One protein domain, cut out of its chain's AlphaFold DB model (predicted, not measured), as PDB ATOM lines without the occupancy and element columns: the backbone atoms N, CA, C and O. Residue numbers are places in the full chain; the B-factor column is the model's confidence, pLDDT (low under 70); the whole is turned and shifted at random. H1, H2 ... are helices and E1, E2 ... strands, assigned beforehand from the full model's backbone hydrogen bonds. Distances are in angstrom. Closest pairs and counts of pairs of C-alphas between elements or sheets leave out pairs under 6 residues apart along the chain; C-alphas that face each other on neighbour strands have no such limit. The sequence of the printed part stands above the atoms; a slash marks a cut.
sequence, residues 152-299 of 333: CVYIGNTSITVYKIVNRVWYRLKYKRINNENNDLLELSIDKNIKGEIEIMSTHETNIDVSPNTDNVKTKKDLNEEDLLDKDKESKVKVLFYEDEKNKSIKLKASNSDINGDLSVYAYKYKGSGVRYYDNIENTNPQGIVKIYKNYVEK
ATOM      1  N   CYS A 152     154.239 305.627 204.593       89.81
ATOM      2  CA  CYS A 152     155.432 305.527 203.763       89.81
ATOM      3  C   CYS A 152     156.354 306.716 204.023       89.81
ATOM      4  O   CYS A 152     155.946 307.874 203.911       89.81
ATOM      5  N   VAL A 153     157.610 306.419 204.334       90.94
ATOM      6  CA  VAL A 153     158.681 307.379 204.577       90.94
ATOM      7  C   VAL A 153     159.705 307.239 203.466       90.94
ATOM      8  O   VAL A 153     160.333 306.192 203.327       90.94
ATOM      9  N   TYR A 154     159.879 308.301 202.689       87.62
ATOM     10  CA  TYR A 154     160.893 308.391 201.648       87.62
ATOM     11  C   TYR A 154     162.021 309.290 202.119       87.62
ATOM     12  O   TYR A 154     161.795 310.450 202.466       87.62
ATOM     13  N   ILE A 155     163.227 308.745 202.116       85.50
ATOM     14  CA  ILE A 155     164.447 309.432 202.518       85.50
ATOM     15  C   ILE A 155     165.332 309.562 201.282       85.50
ATOM     16  O   ILE A 155     165.667 308.561 200.652       85.50
ATOM     17  N   GLY A 156     165.695 310.792 200.938       79.50
ATOM     18  CA  GLY A 156     166.725 311.097 199.948       79.50
ATOM     19  C   GLY A 156     167.916 311.772 200.613       79.50
ATOM     20  O   GLY A 156     167.920 311.999 201.827       79.50
ATOM     21  N   ASN A 157     168.920 312.160 199.830       76.50
ATOM     22  CA  ASN A 157     170.081 312.862 200.374       76.50
ATOM     23  C   ASN A 157     169.739 314.257 200.901       76.50
ATOM     24  O   ASN A 157     170.360 314.737 201.846       76.50
ATOM     25  N   THR A 158     168.742 314.908 200.300       78.19
ATOM     26  CA  THR A 158     168.406 316.309 200.593       78.19
ATOM     27  C   THR A 158     167.038 316.494 201.234       78.19
ATOM     28  O   THR A 158     166.715 317.601 201.667       78.19
ATOM     29  N   SER A 159     166.213 315.446 201.317       85.00
ATOM     30  CA  SER A 159     164.851 315.577 201.832       85.00
ATOM     31  C   SER A 159     164.313 314.306 202.475       85.00
ATOM     32  O   SER A 159     164.736 313.195 202.159       85.00
ATOM     33  N   ILE A 160     163.346 314.493 203.371       87.44
ATOM     34  CA  ILE A 160     162.481 313.441 203.897       87.44
ATOM     35  C   ILE A 160     161.033 313.780 203.566       87.44
ATOM     36  O   ILE A 160     160.585 314.910 203.770       87.44
ATOM     37  N   THR A 161     160.292 312.789 203.082       88.00
ATOM     38  CA  THR A 161     158.857 312.907 202.821       88.00
ATOM     39  C   THR A 161     158.102 311.806 203.546       88.00
ATOM     40  O   THR A 161     158.482 310.640 203.471       88.00
ATOM     41  N   VAL A 162     157.010 312.165 204.216       90.06
ATOM     42  CA  VAL A 162     156.142 311.226 204.933       90.06
ATOM     43  C   VAL A 162     154.744 311.277 204.343       90.06
ATOM     44  O   VAL A 162     154.143 312.350 204.230       90.06
ATOM     45  N   TYR A 163     154.212 310.105 204.023       89.31
ATOM     46  CA  TYR A 163     152.852 309.910 203.554       89.31
ATOM     47  C   TYR A 163     152.065 309.028 204.516       89.31
ATOM     48  O   TYR A 163     152.602 308.058 205.051       89.31
ATOM     49  N   LYS A 164     150.778 309.342 204.661       88.44
ATOM     50  CA  LYS A 164     149.757 308.437 205.188       88.44
ATOM     51  C   LYS A 164     148.888 307.943 204.042       88.44
ATOM     52  O   LYS A 164     148.518 308.728 203.168       88.44
ATOM     53  N   ILE A 165     148.565 306.658 204.045       84.75
ATOM     54  CA  ILE A 165     147.709 306.035 203.042       84.75
ATOM     55  C   ILE A 165     146.348 305.779 203.681       84.75
ATOM     56  O   ILE A 165     146.240 305.053 204.662       84.75
ATOM     57  N   VAL A 166     145.301 306.377 203.115       83.19
ATOM     58  CA  VAL A 166     143.913 306.180 203.557       83.19
ATOM     59  C   VAL A 166     143.078 305.858 202.329       83.19
ATOM     60  O   VAL A 166     143.093 306.614 201.359       83.19
ATOM     61  N   ASN A 167     142.372 304.725 202.335       80.25
ATOM     62  CA  ASN A 167     141.543 304.276 201.207       80.25
ATOM     63  C   ASN A 167     142.293 304.281 199.858       80.25
ATOM     64  O   ASN A 167     141.759 304.725 198.842       80.25
ATOM     65  N   ARG A 168     143.550 303.807 199.854       75.56
ATOM     66  CA  ARG A 168     144.473 303.802 198.694       75.56
ATOM     67  C   ARG A 168     144.860 305.187 198.160       75.56
ATOM     68  O   ARG A 168     145.468 305.289 197.097       75.56
ATOM     69  N   VAL A 169     144.547 306.248 198.893       75.94
ATOM     70  CA  VAL A 169     144.939 307.617 198.567       75.94
ATOM     71  C   VAL A 169     146.102 308.030 199.458       75.94
ATOM     72  O   VAL A 169     146.084 307.800 200.665       75.94
ATOM     73  N   TRP A 170     147.113 308.644 198.851       85.00
ATOM     74  CA  TRP A 170     148.327 309.086 199.527       85.00
ATOM     75  C   TRP A 170     148.175 310.541 199.958       85.00
ATOM     76  O   TRP A 170     147.962 311.422 199.125       85.00
ATOM     77  N   TYR A 171     148.315 310.786 201.256       83.44
ATOM     78  CA  TYR A 171     148.256 312.112 201.856       83.44
ATOM     79  C   TYR A 171     149.624 312.468 202.412       83.44
ATOM     80  O   TYR A 171     150.147 311.795 203.302       83.44
ATOM     81  N   ARG A 172     150.224 313.533 201.884       88.19
ATOM     82  CA  ARG A 172     151.521 314.015 202.354       88.19
ATOM     83  C   ARG A 172     151.357 314.662 203.722       88.19
ATOM     84  O   ARG A 172     150.751 315.729 203.842       88.19
ATOM     85  N   LEU A 173     151.918 314.023 204.743       85.94
ATOM     86  CA  LEU A 173     151.917 314.540 206.107       85.94
ATOM     87  C   LEU A 173     153.052 315.530 206.345       85.94
ATOM     88  O   LEU A 173     152.883 316.476 207.110       85.94
ATOM     89  N   LYS A 174     154.202 315.292 205.709       86.94
ATOM     90  CA  LYS A 174     155.431 316.041 205.965       86.94
ATOM     91  C   LYS A 174     156.339 316.034 204.744       86.94
ATOM     92  O   LYS A 174     156.488 314.997 204.098       86.94
ATOM     93  N   TYR A 175     156.975 317.168 204.476       85.12
ATOM     94  CA  TYR A 175     158.134 317.267 203.599       85.12
ATOM     95  C   TYR A 175     159.150 318.190 204.263       85.12
ATOM     96  O   TYR A 175     158.819 319.302 204.652       85.12
ATOM     97  N   LYS A 176     160.392 317.747 204.424       84.50
ATOM     98  CA  LYS A 176     161.436 318.580 205.027       84.50
ATOM     99  C   LYS A 176     162.755 318.415 204.314       84.50
ATOM    100  O   LYS A 176     163.086 317.325 203.851       84.50
ATOM    101  N   ARG A 177     163.541 319.492 204.301       81.12
ATOM    102  CA  ARG A 177     164.934 319.430 203.866       81.12
ATOM    103  C   ARG A 177     165.792 318.803 204.960       81.12
ATOM    104  O   ARG A 177     165.682 319.181 206.131       81.12
ATOM    105  N   ILE A 178     166.659 317.890 204.548       79.62
ATOM    106  CA  ILE A 178     167.713 317.321 205.379       79.62
ATOM    107  C   ILE A 178     169.011 318.030 205.004       79.62
ATOM    108  O   ILE A 178     169.309 318.172 203.816       79.62
ATOM    109  N   ASN A 179     169.775 318.476 206.002       70.31
ATOM    110  CA  ASN A 179     171.158 318.866 205.766       70.31
ATOM    111  C   ASN A 179     172.077 317.713 206.185       70.31
ATOM    112  O   ASN A 179     172.262 317.473 207.374       70.31
ATOM    113  N   ASN A 180     172.588 316.963 205.207       64.31
ATOM    114  CA  ASN A 180     173.455 315.807 205.437       64.31
ATOM    115  C   ASN A 180     174.791 315.966 204.693       64.31
ATOM    116  O   ASN A 180     175.228 315.076 203.966       64.31
ATOM    117  N   GLU A 181     175.410 317.138 204.849       58.47
ATOM    118  CA  GLU A 181     176.671 317.526 204.196       58.47
ATOM    119  C   GLU A 181     177.873 316.633 204.569       58.47
ATOM    120  O   GLU A 181     178.847 316.608 203.822       58.47
ATOM    121  N   ASN A 182     177.800 315.846 205.652       51.69
ATOM    122  CA  ASN A 182     178.953 315.113 206.202       51.69
ATOM    123  C   ASN A 182     178.818 313.586 206.251       51.69
ATOM    124  O   ASN A 182     179.622 312.922 206.901       51.69
ATOM    125  N   ASN A 183     177.858 312.990 205.534       55.22
ATOM    126  CA  ASN A 183     177.667 311.532 205.553       55.22
ATOM    127  C   ASN A 183     177.364 310.973 206.961       55.22
ATOM    128  O   ASN A 183     177.580 309.790 207.237       55.22
ATOM    129  N   ASP A 184     176.838 311.830 207.837       59.19
ATOM    130  CA  ASP A 184     176.520 311.495 209.214       59.19
ATOM    131  C   ASP A 184     175.382 310.472 209.272       59.19
ATOM    132  O   ASP A 184     174.490 310.412 208.410       59.19
ATOM    133  N   LEU A 185     175.432 309.644 210.318       63.19
ATOM    134  CA  LEU A 185     174.409 308.658 210.633       63.19
ATOM    135  C   LEU A 185     173.050 309.360 210.755       63.19
ATOM    136  O   LEU A 185     172.785 310.068 211.729       63.19
ATOM    137  N   LEU A 186     172.174 309.149 209.773       77.88
ATOM    138  CA  LEU A 186     170.822 309.692 209.819       77.88
ATOM    139  C   LEU A 186     170.021 308.881 210.837       77.88
ATOM    140  O   LEU A 186     169.801 307.691 210.618       77.88
ATOM    141  N   GLU A 187     169.567 309.497 211.928       84.56
ATOM    142  CA  GLU A 187     168.611 308.837 212.817       84.56
ATOM    143  C   GLU A 187     167.187 309.191 212.375       84.56
ATOM    144  O   GLU A 187     166.886 310.361 212.119       84.56
ATOM    145  N   LEU A 188     166.327 308.178 212.270       86.44
ATOM    146  CA  LEU A 188     164.893 308.299 212.028       86.44
ATOM    147  C   LEU A 188     164.150 307.701 213.227       86.44
ATOM    148  O   LEU A 188     164.318 306.518 213.522       86.44
ATOM    149  N   SER A 189     163.328 308.512 213.883       88.25
ATOM    150  CA  SER A 189     162.417 308.113 214.954       88.25
ATOM    151  C   SER A 189     161.000 307.954 214.411       88.25
ATOM    152  O   SER A 189     160.520 308.825 213.682       88.25
ATOM    153  N   ILE A 190     160.349 306.845 214.758       89.12
ATOM    154  CA  ILE A 190     158.956 306.527 214.424       89.12
ATOM    155  C   ILE A 190     158.230 306.193 215.727       89.12
ATOM    156  O   ILE A 190     158.438 305.123 216.297       89.12
ATOM    157  N   ASP A 191     157.368 307.093 216.181       87.56
ATOM    158  CA  ASP A 191     156.738 307.013 217.493       87.56
ATOM    159  C   ASP A 191     155.221 306.912 217.337       87.56
ATOM    160  O   ASP A 191     154.572 307.825 216.826       87.56
ATOM    161  N   LYS A 192     154.640 305.786 217.767       86.44
ATOM    162  CA  LYS A 192     153.184 305.621 217.854       86.44
ATOM    163  C   LYS A 192     152.722 306.039 219.246       86.44
ATOM    164  O   LYS A 192     153.118 305.431 220.242       86.44
ATOM    165  N   ASN A 193     151.919 307.095 219.339       84.88
ATOM    166  CA  ASN A 193     151.482 307.641 220.623       84.88
ATOM    167  C   ASN A 193     150.289 306.864 221.218       84.88
ATOM    168  O   ASN A 193     149.697 306.007 220.570       84.88
ATOM    169  N   ILE A 194     149.901 307.201 222.453       81.00
ATOM    170  CA  ILE A 194     148.769 306.580 223.175       81.00
ATOM    171  C   ILE A 194     147.412 306.664 222.451       81.00
ATOM    172  O   ILE A 194     146.493 305.932 222.802       81.00
ATOM    173  N   LYS A 195     147.257 307.572 221.479       80.88
ATOM    174  CA  LYS A 195     146.038 307.717 220.668       80.88
ATOM    175  C   LYS A 195     146.101 306.906 219.369       80.88
ATOM    176  O   LYS A 195     145.134 306.914 218.615       80.88
ATOM    177  N   GLY A 196     147.227 306.248 219.088       77.06
ATOM    178  CA  GLY A 196     147.475 305.540 217.835       77.06
ATOM    179  C   GLY A 196     147.917 306.444 216.679       77.06
ATOM    180  O   GLY A 196     147.933 306.002 215.532       77.06
ATOM    181  N   GLU A 197     148.279 307.703 216.937       83.69
ATOM    182  CA  GLU A 197     148.874 308.575 215.917       83.69
ATOM    183  C   GLU A 197     150.361 308.248 215.767       83.69
ATOM    184  O   GLU A 197     151.049 308.006 216.761       83.69
ATOM    185  N   ILE A 198     150.864 308.269 214.531       85.69
ATOM    186  CA  ILE A 198     152.279 308.025 214.242       85.69
ATOM    187  C   ILE A 198     152.981 309.346 213.943       85.69
ATOM    188  O   ILE A 198     152.635 310.053 212.993       85.69
ATOM    189  N   GLU A 199     154.004 309.644 214.733       87.44
ATOM    190  CA  GLU A 199     154.924 310.750 214.528       87.44
ATOM    191  C   GLU A 199     156.253 310.239 213.962       87.44
ATOM    192  O   GLU A 199     156.777 309.209 214.378       87.44
ATOM    193  N   ILE A 200     156.790 310.946 212.963       88.06
ATOM    194  CA  ILE A 200     158.037 310.572 212.287       88.06
ATOM    195  C   ILE A 200     158.969 311.777 212.276       88.06
ATOM    196  O   ILE A 200     158.613 312.850 211.771       88.06
ATOM    197  N   MET A 201     160.176 311.595 212.809       84.62
ATOM    198  CA  MET A 201     161.195 312.635 212.956       84.62
ATOM    199  C   MET A 201     162.570 312.130 212.532       84.62
ATOM    200  O   MET A 201     162.860 310.944 212.630       84.62
ATOM    201  N   SER A 202     163.447 313.038 212.114       83.75
ATOM    202  CA  SER A 202     164.847 312.730 211.845       83.75
ATOM    203  C   SER A 202     165.795 313.786 212.422       83.75
ATOM    204  O   SER A 202     165.469 314.971 212.459       83.75
ATOM    205  N   THR A 203     166.978 313.352 212.872       76.88
ATOM    206  CA  THR A 203     167.973 314.189 213.577       76.88
ATOM    207  C   THR A 203     168.566 315.323 212.748       76.88
ATOM    208  O   THR A 203     169.072 316.284 213.315       76.88
ATOM    209  N   HIS A 204     168.491 315.228 211.422       73.81
ATOM    210  CA  HIS A 204     169.068 316.207 210.493       73.81
ATOM    211  C   HIS A 204     167.995 317.022 209.759       73.81
ATOM    212  O   HIS A 204     168.274 317.691 208.759       73.81
ATOM    213  N   GLU A 205     166.746 316.948 210.225       75.81
ATOM    214  CA  GLU A 205     165.675 317.782 209.702       75.81
ATOM    215  C   GLU A 205     165.931 319.248 210.021       75.81
ATOM    216  O   GLU A 205     166.111 319.642 211.172       75.81
ATOM    217  N   THR A 206     165.859 320.085 208.997       70.88
ATOM    218  CA  THR A 206     165.809 321.530 209.203       70.88
ATOM    219  C   THR A 206     164.396 321.959 209.615       70.88
ATOM    220  O   THR A 206     163.405 321.289 209.313       70.88
ATOM    221  N   ASN A 207     164.269 323.122 210.260       70.44
ATOM    222  CA  ASN A 207     162.961 323.744 210.528       70.44
ATOM    223  C   ASN A 207     162.288 324.308 209.263       70.44
ATOM    224  O   ASN A 207     161.241 324.944 209.348       70.44
ATOM    225  N   ILE A 208     162.889 324.091 208.092       70.25
ATOM    226  CA  ILE A 208     162.374 324.551 206.812       70.25
ATOM    227  C   ILE A 208     161.462 323.456 206.259       70.25
ATOM    228  O   ILE A 208     161.923 322.441 205.730       70.25
ATOM    229  N   ASP A 209     160.157 323.681 206.392       71.19
ATOM    230  CA  ASP A 209     159.159 322.968 205.601       71.19
ATOM    231  C   ASP A 209     159.234 323.505 204.171       71.19
ATOM    232  O   ASP A 209     159.079 324.705 203.925       71.19
ATOM    233  N   VAL A 210     159.561 322.626 203.232       64.50
ATOM    234  CA  VAL A 210     159.634 322.986 201.820       64.50
ATOM    235  C   VAL A 210     158.415 322.364 201.167       64.50
ATOM    236  O   VAL A 210     158.210 321.161 201.253       64.50
ATOM    237  N   SER A 211     157.592 323.145 200.478       62.25
ATOM    238  CA  SER A 211     156.572 322.526 199.635       62.25
ATOM    239  C   SER A 211     157.250 322.044 198.351       62.25
ATOM    240  O   SER A 211     157.777 322.885 197.614       62.25
ATOM    241  N   PRO A 212     157.284 320.738 198.033       55.25
ATOM    242  CA  PRO A 212     157.726 320.320 196.714       55.25
ATOM    243  C   PRO A 212     156.700 320.830 195.699       55.25
ATOM    244  O   PRO A 212     155.492 320.649 195.875       55.25
ATOM    245  N   ASN A 213     157.192 321.489 194.652       50.41
ATOM    246  CA  ASN A 213     156.385 322.152 193.631       50.41
ATOM    247  C   ASN A 213     155.573 321.105 192.844       50.41
ATOM    248  O   ASN A 213     156.054 320.527 191.872       50.41
ATOM    249  N   THR A 214     154.381 320.774 193.341       54.81
ATOM    250  CA  THR A 214     153.498 319.733 192.805       54.81
ATOM    251  C   THR A 214     152.053 320.120 193.102       54.81
ATOM    252  O   THR A 214     151.517 319.798 194.160       54.81
ATOM    253  N   ASP A 215     151.414 320.799 192.151       49.97
ATOM    254  CA  ASP A 215     150.060 321.368 192.286       49.97
ATOM    255  C   ASP A 215     148.934 320.330 192.512       49.97
ATOM    256  O   ASP A 215     147.777 320.701 192.668       49.97
ATOM    257  N   ASN A 216     149.250 319.029 192.578       59.31
ATOM    258  CA  ASN A 216     148.276 317.929 192.604       59.31
ATOM    259  C   ASN A 216     148.450 316.932 193.770       59.31
ATOM    260  O   ASN A 216     147.912 315.825 193.712       59.31
ATOM    261  N   VAL A 217     149.212 317.261 194.819       70.44
ATOM    262  CA  VAL A 217     149.415 316.343 195.960       70.44
ATOM    263  C   VAL A 217     148.435 316.654 197.086       70.44
ATOM    264  O   VAL A 217     148.467 317.753 197.634       70.44
ATOM    265  N   LYS A 218     147.619 315.667 197.489       79.88
ATOM    266  CA  LYS A 218     146.808 315.772 198.710       79.88
ATOM    267  C   LYS A 218     147.712 315.850 199.936       79.88
ATOM    268  O   LYS A 218     148.679 315.099 200.070       79.88
ATOM    269  N   THR A 219     147.386 316.751 200.842       82.12
ATOM    270  CA  THR A 219     148.185 317.087 202.019       82.12
ATOM    271  C   THR A 219     147.450 316.733 203.306       82.12
ATOM    272  O   THR A 219     146.274 316.380 203.295       82.12
ATOM    273  N   LYS A 220     148.131 316.882 204.447       81.06
ATOM    274  CA  LYS A 220     147.530 316.742 205.781       81.06
ATOM    275  C   LYS A 220     146.252 317.574 205.972       81.06
ATOM    276  O   LYS A 220     145.387 317.156 206.725       81.06
ATOM    277  N   LYS A 221     146.125 318.730 205.308       83.12
ATOM    278  CA  LYS A 221     144.938 319.601 205.414       83.12
ATOM    279  C   LYS A 221     143.692 319.005 204.760       83.12
ATOM    280  O   LYS A 221     142.590 319.423 205.086       83.12
ATOM    281  N   ASP A 222     143.879 318.047 203.855       83.00
ATOM    282  CA  ASP A 222     142.804 317.370 203.128       83.00
ATOM    283  C   ASP A 222     142.310 316.106 203.860       83.00
ATOM    284  O   ASP A 222     141.451 315.394 203.341       83.00
ATOM    285  N   LEU A 223     142.876 315.806 205.037       81.50
ATOM    286  CA  LEU A 223     142.469 314.706 205.913       81.50
ATOM    287  C   LEU A 223     141.526 315.210 207.004       81.50
ATOM    288  O   LEU A 223     141.746 316.278 207.578       81.50
ATOM    289  N   ASN A 224     140.535 314.392 207.359       83.94
ATOM    290  CA  ASN A 224     139.790 314.610 208.594       83.94
ATOM    291  C   ASN A 224     140.659 314.217 209.796       83.94
ATOM    292  O   ASN A 224     141.538 313.361 209.685       83.94
ATOM    293  N   GLU A 225     140.386 314.788 210.971       77.44
ATOM    294  CA  GLU A 225     141.125 314.446 212.196       77.44
ATOM    295  C   GLU A 225     141.038 312.949 212.530       77.44
ATOM    296  O   GLU A 225     142.029 312.345 212.932       77.44
ATOM    297  N   GLU A 226     139.892 312.311 212.275       79.81
ATOM    298  CA  GLU A 226     139.738 310.864 212.457       79.81
ATOM    299  C   GLU A 226     140.630 310.029 211.533       79.81
ATOM    300  O   GLU A 226     141.046 308.936 211.915       79.81
ATOM    301  N   ASP A 227     140.933 310.537 210.335       80.69
ATOM    302  CA  ASP A 227     141.793 309.860 209.367       80.69
ATOM    303  C   ASP A 227     143.275 309.971 209.759       80.69
ATOM    304  O   ASP A 227     144.116 309.289 209.177       80.69
ATOM    305  N   LEU A 228     143.631 310.805 210.748       71.88
ATOM    306  CA  LEU A 228     144.984 310.875 211.317       71.88
ATOM    307  C   LEU A 228     145.246 309.758 212.329       71.88
ATOM    308  O   LEU A 228     146.391 309.317 212.448       71.88
ATOM    309  N   LEU A 229     144.200 309.225 212.955       76.12
ATOM    310  CA  LEU A 229     144.295 308.082 213.856       76.12
ATOM    311  C   LEU A 229     144.543 306.804 213.050       76.12
ATOM    312  O   LEU A 229     143.999 306.629 211.957       76.12
ATOM    313  N   ASP A 230     145.413 305.926 213.543       70.81
ATOM    314  CA  ASP A 230     145.516 304.580 212.994       70.81
ATOM    315  C   ASP A 230     144.552 303.659 213.746       70.81
ATOM    316  O   ASP A 230     144.708 303.426 214.944       70.81
ATOM    317  N   LYS A 231     143.509 303.198 213.049       70.94
ATOM    318  CA  LYS A 231     142.480 302.310 213.612       70.94
ATOM    319  C   LYS A 231     142.845 300.832 213.415       70.94
ATOM    320  O   LYS A 231     142.115 299.963 213.892       70.94
ATOM    321  N   ASP A 232     143.950 300.542 212.725       73.81
ATOM    322  CA  ASP A 232     144.377 299.176 212.457       73.81
ATOM    323  C   ASP A 232     145.031 298.540 213.686       73.81
ATOM    324  O   ASP A 232     145.781 299.162 214.441       73.81
ATOM    325  N   LYS A 233     144.783 297.236 213.852       75.94
ATOM    326  CA  LYS A 233     145.395 296.421 214.911       75.94
ATOM    327  C   LYS A 233     146.924 296.355 214.785       75.94
ATOM    328  O   LYS A 233     147.613 296.120 215.772       75.94
ATOM    329  N   GLU A 234     147.454 296.538 213.580       82.94
ATOM    330  CA  GLU A 234     148.887 296.633 213.314       82.94
ATOM    331  C   GLU A 234     149.154 297.787 212.350       82.94
ATOM    332  O   GLU A 234     148.745 297.745 211.193       82.94
ATOM    333  N   SER A 235     149.894 298.781 212.831       87.94
ATOM    334  CA  SER A 235     150.358 299.916 212.045       87.94
ATOM    335  C   SER A 235     151.618 299.549 211.270       87.94
ATOM    336  O   SER A 235     152.672 299.326 211.868       87.94
ATOM    337  N   LYS A 236     151.546 299.515 209.938       89.81
ATOM    338  CA  LYS A 236     152.678 299.182 209.063       89.81
ATOM    339  C   LYS A 236     153.293 300.433 208.446       89.81
ATOM    340  O   LYS A 236     152.642 301.158 207.694       89.81
ATOM    341  N   VAL A 237     154.574 300.656 208.719       90.38
ATOM    342  CA  VAL A 237     155.351 301.790 208.209       90.38
ATOM    343  C   VAL A 237     156.429 301.289 207.259       90.38
ATOM    344  O   VAL A 237     157.316 300.542 207.664       90.38
ATOM    345  N   LYS A 238     156.392 301.728 206.003       90.44
ATOM    346  CA  LYS A 238     157.484 301.539 205.045       90.44
ATOM    347  C   LYS A 238     158.485 302.679 205.177       90.44
ATOM    348  O   LYS A 238     158.098 303.842 205.154       90.44
ATOM    349  N   VAL A 239     159.769 302.355 205.238       88.44
ATOM    350  CA  VAL A 239     160.879 303.307 205.150       88.44
ATOM    351  C   VAL A 239     161.715 302.931 203.938       88.44
ATOM    352  O   VAL A 239     162.201 301.808 203.869       88.44
ATOM    353  N   LEU A 240     161.883 303.841 202.984       84.94
ATOM    354  CA  LEU A 240     162.700 303.632 201.793       84.94
ATOM    355  C   LEU A 240     163.702 304.774 201.647       84.94
ATOM    356  O   LEU A 240     163.315 305.938 201.533       84.94
ATOM    357  N   PHE A 241     164.982 304.423 201.577       79.94
ATOM    358  CA  PHE A 241     165.991 305.310 201.015       79.94
ATOM    359  C   PHE A 241     165.972 305.149 199.494       79.94
ATOM    360  O   PHE A 241     166.249 304.057 198.997       79.94
ATOM    361  N   TYR A 242     165.570 306.198 198.772       72.75
ATOM    362  CA  TYR A 242     165.249 306.113 197.339       72.75
ATOM    363  C   TYR A 242     166.379 306.609 196.417       72.75
ATOM    364  O   TYR A 242     166.193 306.736 195.209       72.75
ATOM    365  N   GLU A 243     167.555 306.908 196.959       68.50
ATOM    366  CA  GLU A 243     168.721 307.323 196.173       68.50
ATOM    367  C   GLU A 243     169.809 306.238 196.212       68.50
ATOM    368  O   GLU A 243     169.816 305.377 197.098       68.50
ATOM    369  N   ASP A 244     170.706 306.237 195.225       57.88
ATOM    370  CA  ASP A 244     171.807 305.273 195.168       57.88
ATOM    371  C   ASP A 244     173.041 305.835 195.879       57.88
ATOM    372  O   ASP A 244     173.665 306.791 195.423       57.88
ATOM    373  N   GLU A 245     173.376 305.250 197.028       59.50
ATOM    374  CA  GLU A 245     174.514 305.650 197.849       59.50
ATOM    375  C   GLU A 245     175.328 304.427 198.263       59.50
ATOM    376  O   GLU A 245     174.801 303.447 198.802       59.50
ATOM    377  N   LYS A 246     176.649 304.502 198.068       51.75
ATOM    378  CA  LYS A 246     177.551 303.360 198.284       51.75
ATOM    379  C   LYS A 246     177.761 303.008 199.759       51.75
ATOM    380  O   LYS A 246     178.097 301.866 200.044       51.75
ATOM    381  N   ASN A 247     177.581 303.955 200.689       57.03
ATOM    382  CA  ASN A 247     177.918 303.768 202.113       57.03
ATOM    383  C   ASN A 247     176.967 304.488 203.092       57.03
ATOM    384  O   ASN A 247     177.381 304.880 204.186       57.03
ATOM    385  N   LYS A 248     175.691 304.683 202.735       68.69
ATOM    386  CA  LYS A 248     174.761 305.400 203.619       68.69
ATOM    387  C   LYS A 248     174.328 304.544 204.804       68.69
ATOM    388  O   LYS A 248     173.877 303.415 204.632       68.69
ATOM    389  N   SER A 249     174.405 305.107 206.005       73.69
ATOM    390  CA  SER A 249     173.947 304.459 207.235       73.69
ATOM    391  C   SER A 249     172.738 305.193 207.807       73.69
ATOM    392  O   SER A 249     172.787 306.408 208.001       73.69
ATOM    393  N   ILE A 250     171.660 304.458 208.085       76.44
ATOM    394  CA  ILE A 250     170.430 304.994 208.680       76.44
ATOM    395  C   ILE A 250     170.140 304.230 209.966       76.44
ATOM    396  O   ILE A 250     170.024 303.006 209.959       76.44
ATOM    397  N   LYS A 251     170.012 304.947 211.078       81.56
ATOM    398  CA  LYS A 251     169.629 304.389 212.373       81.56
ATOM    399  C   LYS A 251     168.130 304.552 212.572       81.56
ATOM    400  O   LYS A 251     167.626 305.669 212.594       81.56
ATOM    401  N   LEU A 252     167.425 303.440 212.726       80.19
ATOM    402  CA  LEU A 252     165.991 303.424 212.987       80.19
ATOM    403  C   LEU A 252     165.744 303.283 214.488       80.19
ATOM    404  O   LEU A 252     166.227 302.335 215.117       80.19
ATOM    405  N   LYS A 253     164.972 304.219 215.035       85.31
ATOM    406  CA  LYS A 253     164.370 304.152 216.365       85.31
ATOM    407  C   LYS A 253     162.862 304.061 216.184       85.31
ATOM    408  O   LYS A 253     162.287 304.824 215.412       85.31
ATOM    409  N   ALA A 254     162.229 303.119 216.867       83.50
ATOM    410  CA  ALA A 254     160.782 302.988 216.849       83.50
ATOM    411  C   ALA A 254     160.269 302.767 218.268       83.50
ATOM    412  O   ALA A 254     160.829 301.939 218.990       83.50
ATOM    413  N   SER A 255     159.219 303.492 218.646       82.75
ATOM    414  CA  SER A 255     158.553 303.352 219.939       82.75
ATOM    415  C   SER A 255     157.040 303.233 219.765       82.75
ATOM    416  O   SER A 255     156.458 303.747 218.805       82.75
ATOM    417  N   ASN A 256     156.389 302.515 220.681       83.00
ATOM    418  CA  ASN A 256     154.942 302.331 220.661       83.00
ATOM    419  C   ASN A 256     154.347 302.488 222.063       83.00
ATOM    420  O   ASN A 256     154.547 301.652 222.944       83.00
ATOM    421  N   SER A 257     153.597 303.567 222.249       82.38
ATOM    422  CA  SER A 257     152.829 303.863 223.459       82.38
ATOM    423  C   SER A 257     151.355 303.444 223.354       82.38
ATOM    424  O   SER A 257     150.635 303.542 224.345       82.38
ATOM    425  N   ASP A 258     150.892 302.994 222.182       77.38
ATOM    426  CA  ASP A 258     149.523 302.523 221.970       77.38
ATOM    427  C   ASP A 258     149.316 301.144 222.610       77.38
ATOM    428  O   ASP A 258     150.098 300.211 222.419       77.38
ATOM    429  N   ILE A 259     148.232 301.025 223.369       71.75
ATOM    430  CA  ILE A 259     147.830 299.795 224.058       71.75
ATOM    431  C   ILE A 259     146.942 298.893 223.190       71.75
ATOM    432  O   ILE A 259     146.728 297.735 223.537       71.75
ATOM    433  N   ASN A 260     146.406 299.412 222.080       73.81
ATOM    434  CA  ASN A 260     145.408 298.728 221.256       73.81
ATOM    435  C   ASN A 260     145.952 298.208 219.917       73.81
ATOM    436  O   ASN A 260     145.237 297.478 219.226       73.81
ATOM    437  N   GLY A 261     147.192 298.540 219.544       76.62
ATOM    438  CA  GLY A 261     147.749 298.120 218.263       76.62
ATOM    439  C   GLY A 261     149.273 298.066 218.204       76.62
ATOM    440  O   GLY A 261     149.979 298.861 218.824       76.62
ATOM    441  N   ASP A 262     149.770 297.142 217.388       84.69
ATOM    442  CA  ASP A 262     151.192 296.923 217.120       84.69
ATOM    443  C   ASP A 262     151.775 298.012 216.201       84.69
ATOM    444  O   ASP A 262     151.050 298.657 215.438       84.69
ATOM    445  N   LEU A 263     153.103 298.166 216.226       85.56
ATOM    446  CA  LEU A 263     153.864 298.965 215.262       85.56
ATOM    447  C   LEU A 263     154.883 298.080 214.533       85.56
ATOM    448  O   LEU A 263     155.790 297.525 215.155       85.56
ATOM    449  N   SER A 264     154.773 298.004 213.209       86.75
ATOM    450  CA  SER A 264     155.673 297.246 212.338       86.75
ATOM    451  C   SER A 264     156.353 298.172 211.331       86.75
ATOM    452  O   SER A 264     155.707 298.751 210.460       86.75
ATOM    453  N   VAL A 265     157.675 298.307 211.429       85.44
ATOM    454  CA  VAL A 265     158.499 299.147 210.552       85.44
ATOM    455  C   VAL A 265     159.267 298.269 209.573       85.44
ATOM    456  O   VAL A 265     159.987 297.363 209.985       85.44
ATOM    457  N   TYR A 266     159.159 298.558 208.281       84.06
ATOM    458  CA  TYR A 266     159.819 297.834 207.201       84.06
ATOM    459  C   TYR A 266     160.793 298.754 206.474       84.06
ATOM    460  O   TYR A 266     160.386 299.688 205.787       84.06
ATOM    461  N   ALA A 267     162.084 298.480 206.616       80.12
ATOM    462  CA  ALA A 267     163.159 299.232 205.996       80.12
ATOM    463  C   ALA A 267     163.578 298.586 204.671       80.12
ATOM    464  O   ALA A 267     164.151 297.489 204.639       80.12
ATOM    465  N   TYR A 268     163.291 299.302 203.590       74.12
ATOM    466  CA  TYR A 268     163.603 298.950 202.219       74.12
ATOM    467  C   TYR A 268     164.828 299.707 201.719       74.12
ATOM    468  O   TYR A 268     165.072 300.864 202.070       74.12
ATOM    469  N   LYS A 269     165.576 299.062 200.835       65.94
ATOM    470  CA  LYS A 269     166.578 299.696 199.984       65.94
ATOM    471  C   LYS A 269     166.409 299.205 198.555       65.94
ATOM    472  O   LYS A 269     165.848 298.130 198.336       65.94
ATOM    473  N   TYR A 270     166.916 299.966 197.597       63.16
ATOM    474  CA  TYR A 270     166.977 299.480 196.227       63.16
ATOM    475  C   TYR A 270     168.020 298.377 196.053       63.16
ATOM    476  O   TYR A 270     169.019 298.315 196.781       63.16
ATOM    477  N   LYS A 271     167.776 297.487 195.087       57.12
ATOM    478  CA  LYS A 271     168.757 296.483 194.664       57.12
ATOM    479  C   LYS A 271     170.053 297.182 194.233       57.12
ATOM    480  O   LYS A 271     170.013 298.252 193.641       57.12
ATOM    481  N   GLY A 272     171.204 296.626 194.616       49.25
ATOM    482  CA  GLY A 272     172.522 297.225 194.346       49.25
ATOM    483  C   GLY A 272     172.933 298.372 195.284       49.25
ATOM    484  O   GLY A 272     174.117 298.687 195.358       49.25
ATOM    485  N   SER A 273     172.005 298.930 196.072       58.12
ATOM    486  CA  SER A 273     172.300 300.037 196.987       58.12
ATOM    487  C   SER A 273     173.170 299.611 198.177       58.12
ATOM    488  O   SER A 273     172.901 298.614 198.873       58.12
ATOM    489  N   GLY A 274     174.184 300.433 198.467       53.78
ATOM    490  CA  GLY A 274     175.082 300.303 199.616       53.78
ATOM    491  C   GLY A 274     174.493 300.788 200.948       53.78
ATOM    492  O   GLY A 274     175.193 300.780 201.963       53.78
ATOM    493  N   VAL A 275     173.214 301.180 200.972       64.38
ATOM    494  CA  VAL A 275     172.508 301.621 202.183       64.38
ATOM    495  C   VAL A 275     172.429 300.496 203.222       64.38
ATOM    496  O   VAL A 275     172.105 299.341 202.916       64.38
ATOM    497  N   ARG A 276     172.695 300.853 204.482       64.50
ATOM    498  CA  ARG A 276     172.623 299.974 205.654       64.50
ATOM    499  C   ARG A 276     171.708 300.572 206.717       64.50
ATOM    500  O   ARG A 276     171.868 301.728 207.107       64.50
ATOM    501  N   TYR A 277     170.786 299.754 207.218       66.69
ATOM    502  CA  TYR A 277     169.922 300.112 208.339       66.69
ATOM    503  C   TYR A 277     170.437 299.490 209.638       66.69
ATOM    504  O   TYR A 277     170.592 298.271 209.732       66.69
ATOM    505  N   TYR A 278     170.641 300.326 210.650       66.44
ATOM    506  CA  TYR A 278     170.999 299.933 212.011       66.44
ATOM    507  C   TYR A 278     169.785 300.123 212.921       66.44
ATOM    508  O   TYR A 278     169.024 301.075 212.752       66.44
ATOM    509  N   ASP A 279     169.569 299.219 213.871       61.94
ATOM    510  CA  ASP A 279     168.571 299.397 214.926       61.94
ATOM    511  C   ASP A 279     169.194 299.998 216.175       61.94
ATOM    512  O   ASP A 279     170.289 299.638 216.594       61.94
ATOM    513  N   ASN A 280     168.427 300.871 216.812       55.53
ATOM    514  CA  ASN A 280     168.527 301.077 218.244       55.53
ATOM    515  C   ASN A 280     167.103 301.053 218.787       55.53
ATOM    516  O   ASN A 280     166.399 302.060 218.744       55.53
ATOM    517  N   ILE A 281     166.649 299.862 219.180       52.72
ATOM    518  CA  ILE A 281     165.304 299.663 219.715       52.72
ATOM    519  C   ILE A 281     165.336 300.082 221.183       52.72
ATOM    520  O   ILE A 281     165.874 299.367 222.023       52.72
ATOM    521  N   GLU A 282     164.746 301.231 221.494       51.06
ATOM    522  CA  GLU A 282     164.395 301.594 222.865       51.06
ATOM    523  C   GLU A 282     162.917 301.268 223.060       51.06
ATOM    524  O   GLU A 282     162.031 302.022 222.666       51.06
ATOM    525  N   ASN A 283     162.649 300.088 223.618       47.03
ATOM    526  CA  ASN A 283     161.290 299.653 223.911       47.03
ATOM    527  C   ASN A 283     160.876 300.239 225.268       47.03
ATOM    528  O   ASN A 283     161.155 299.659 226.315       47.03
ATOM    529  N   THR A 284     160.282 301.432 225.267       49.91
ATOM    530  CA  THR A 284     159.933 302.161 226.498       49.91
ATOM    531  C   THR A 284     158.550 301.821 227.067       49.91
ATOM    532  O   THR A 284     158.138 302.457 228.035       49.91
ATOM    533  N   ASN A 285     157.838 300.809 226.546       47.62
ATOM    534  CA  ASN A 285     156.472 300.495 226.983       47.62
ATOM    535  C   ASN A 285     156.230 298.991 227.278       47.62
ATOM    536  O   ASN A 285     156.532 298.151 226.432       47.62
ATOM    537  N   PRO A 286     155.651 298.620 228.440       46.31
ATOM    538  CA  PRO A 286     155.400 297.225 228.827       46.31
ATOM    539  C   PRO A 286     154.217 296.487 228.150       46.31
ATOM    540  O   PRO A 286     153.961 295.350 228.542       46.31
ATOM    541  N   GLN A 287     153.472 297.067 227.189       51.81
ATOM    542  CA  GLN A 287     152.232 296.439 226.661       51.81
ATOM    543  C   GLN A 287     152.017 296.453 225.129       51.81
ATOM    544  O   GLN A 287     151.147 295.725 224.658       51.81
ATOM    545  N   GLY A 288     152.799 297.203 224.343       55.03
ATOM    546  CA  GLY A 288     152.708 297.233 222.873       55.03
ATOM    547  C   GLY A 288     153.927 296.589 222.203       55.03
ATOM    548  O   GLY A 288     155.044 296.710 222.706       55.03
ATOM    549  N   ILE A 289     153.740 295.900 221.072       65.75
ATOM    550  CA  ILE A 289     154.846 295.255 220.342       65.75
ATOM    551  C   ILE A 289     155.366 296.196 219.247       65.75
ATOM    552  O   ILE A 289     154.593 296.732 218.450       65.75
ATOM    553  N   VAL A 290     156.691 296.361 219.185       71.00
ATOM    554  CA  VAL A 290     157.407 296.998 218.070       71.00
ATOM    555  C   VAL A 290     158.155 295.921 217.287       71.00
ATOM    556  O   VAL A 290     158.945 295.171 217.862       71.00
ATOM    557  N   LYS A 291     157.935 295.848 215.972       76.06
ATOM    558  CA  LYS A 291     158.653 294.949 215.055       76.06
ATOM    559  C   LYS A 291     159.412 295.787 214.031       76.06
ATOM    560  O   LYS A 291     158.826 296.654 213.390       76.06
ATOM    561  N   ILE A 292     160.707 295.526 213.856       67.81
ATOM    562  CA  ILE A 292     161.513 296.158 212.803       67.81
ATOM    563  C   ILE A 292     162.023 295.079 211.857       67.81
ATOM    564  O   ILE A 292     162.752 294.168 212.241       67.81
ATOM    565  N   TYR A 293     161.659 295.229 210.596       70.69
ATOM    566  CA  TYR A 293     162.035 294.386 209.481       70.69
ATOM    567  C   TYR A 293     163.014 295.171 208.605       70.69
ATOM    568  O   TYR A 293     162.711 296.290 208.202       70.69
ATOM    569  N   LYS A 294     164.203 294.632 208.320       64.69
ATOM    570  CA  LYS A 294     165.261 295.355 207.589       64.69
ATOM    571  C   LYS A 294     165.689 294.634 206.323       64.69
ATOM    572  O   LYS A 294     165.471 293.432 206.193       64.69
ATOM    573  N   ASN A 295     166.383 295.374 205.458       54.97
ATOM    574  CA  ASN A 295     167.020 294.878 204.238       54.97
ATOM    575  C   ASN A 295     166.034 294.262 203.242       54.97
ATOM    576  O   ASN A 295     166.400 293.366 202.486       54.97
ATOM    577  N   TYR A 296     164.796 294.755 203.222       56.34
ATOM    578  CA  TYR A 296     163.893 294.422 202.132       56.34
ATOM    579  C   TYR A 296     164.410 295.106 200.868       56.34
ATOM    580  O   TYR A 296     164.789 296.278 200.893       56.34
ATOM    581  N   VAL A 297     164.471 294.358 199.775       51.66
ATOM    582  CA  VAL A 297     164.972 294.870 198.504       51.66
ATOM    583  C   VAL A 297     163.776 295.221 197.635       51.66
ATOM    584  O   VAL A 297     162.958 294.363 197.311       51.66
ATOM    585  N   GLU A 298     163.657 296.494 197.282       58.69
ATOM    586  CA  GLU A 298     162.724 296.948 196.255       58.69
ATOM    587  C   GLU A 298     163.467 297.015 194.919       58.69
ATOM    588  O   GLU A 298     164.645 297.386 194.883       58.69
ATOM    589  N   LYS A 299     162.804 296.641 193.819       54.59
ATOM    590  CA  LYS A 299     163.370 296.870 192.482       54.59
ATOM    591  C   LYS A 299     163.602 298.369 192.331       54.59
ATOM    592  O   LYS A 299     162.685 299.158 192.568       54.59
TER     593      LYS A 299
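What this domain is: This is residues 152 to 299 of the 333 residues of the protein "Prokaryotic N- methylation motif domain protein" of Clostridium perfringens (UniProt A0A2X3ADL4). Two strand sheets stand face to face as a sandwich, a strongly twisted, curled sheet of seven strands and a smaller one of four, their strands nearly aligned. From E7 to E11 the chain winds in turns between them, E7, E9 and E11 in the larger sheet, E8 and E10 in the smaller, while the short helix H1 only grazes the larger sheet. The 148 printed residues hold eleven named strands and one named helix, in the order E1 to E6, H1, E7 to E11, and the class is mostly strand. The larger sheet runs E6, E3, E2, E1, E7, E9, E11 and the smaller E5, E4, E8, E10, both mixed. The whole is compact, with a radius of gyration of the C-alphas of 15.2 A, and rounded, spanning 40 by 39 by 31 A.

Where its parts are: In the larger sheet, E1 is residues 152 to 155, beginning at C-alpha 152 (155.432, 305.527, 203.763). E2 is 159 to 166, 23.0 A long; E3 is 169 to 178, 25.7 A, and bends by 51 degrees at residue 173; E6 is 205 to 209. E7 is 234 to 241, 22.8 A; E9 is 262 to 270, 26.3 A; E11 is 290 to 298, 22.5 A, bends by 61 degrees at residue 295 and ends at C-alpha 298 (162.724, 296.948, 196.255). In the smaller sheet, E4 is 186 to 192, 19.8 A; E5 is 198 to 202; E8 is 249 to 256, 23.4 A; E10 is 276 to 279. H1 is 225 to 228.

How they stand to each other: E1, E2 and E3 form a meander, each strand the antiparallel neighbour of the one before, with N 154 and O 161 at 2.8 A and N 162 and O 174 at 2.9 A. Edge strand E6 is antiparallel to E3 at 117 degrees, with N 206 and O 177 at 3.0 A. E1 and E7 are parallel, N 153 and O 238 at 2.7 A, as are E7 and E9, N 237 and O 264 at 2.8 A, and E9 and E11, N 265 and O 291 at 2.8 A. In the other sheet the hairpin E4 and E5 has N 191 and O 199 at 2.8 A. E4 and E8 are parallel, N 188 and O 251 at 2.8 A, as are E8 and E10, N 250 and O 276 at 2.9 A. The facing parts of the sheets are 7.9 A centre to centre, with their strands at 9 degrees. H1 grazes the larger sheet with residues 227 to 228; it is too short for an O i to N i+4 pair, and its one O i to N i+3 pair is within range.

The domain as a whole: The C-alphas of Asp 215 and Pro 286, the two farthest apart, are 44.1 A from each other. The printed part has no cut. The link E6 to H1, residues 210 to 224, is long. Mean pLDDT of the printed part is 73.8, with 47 residues under 70, among them 269 to 289.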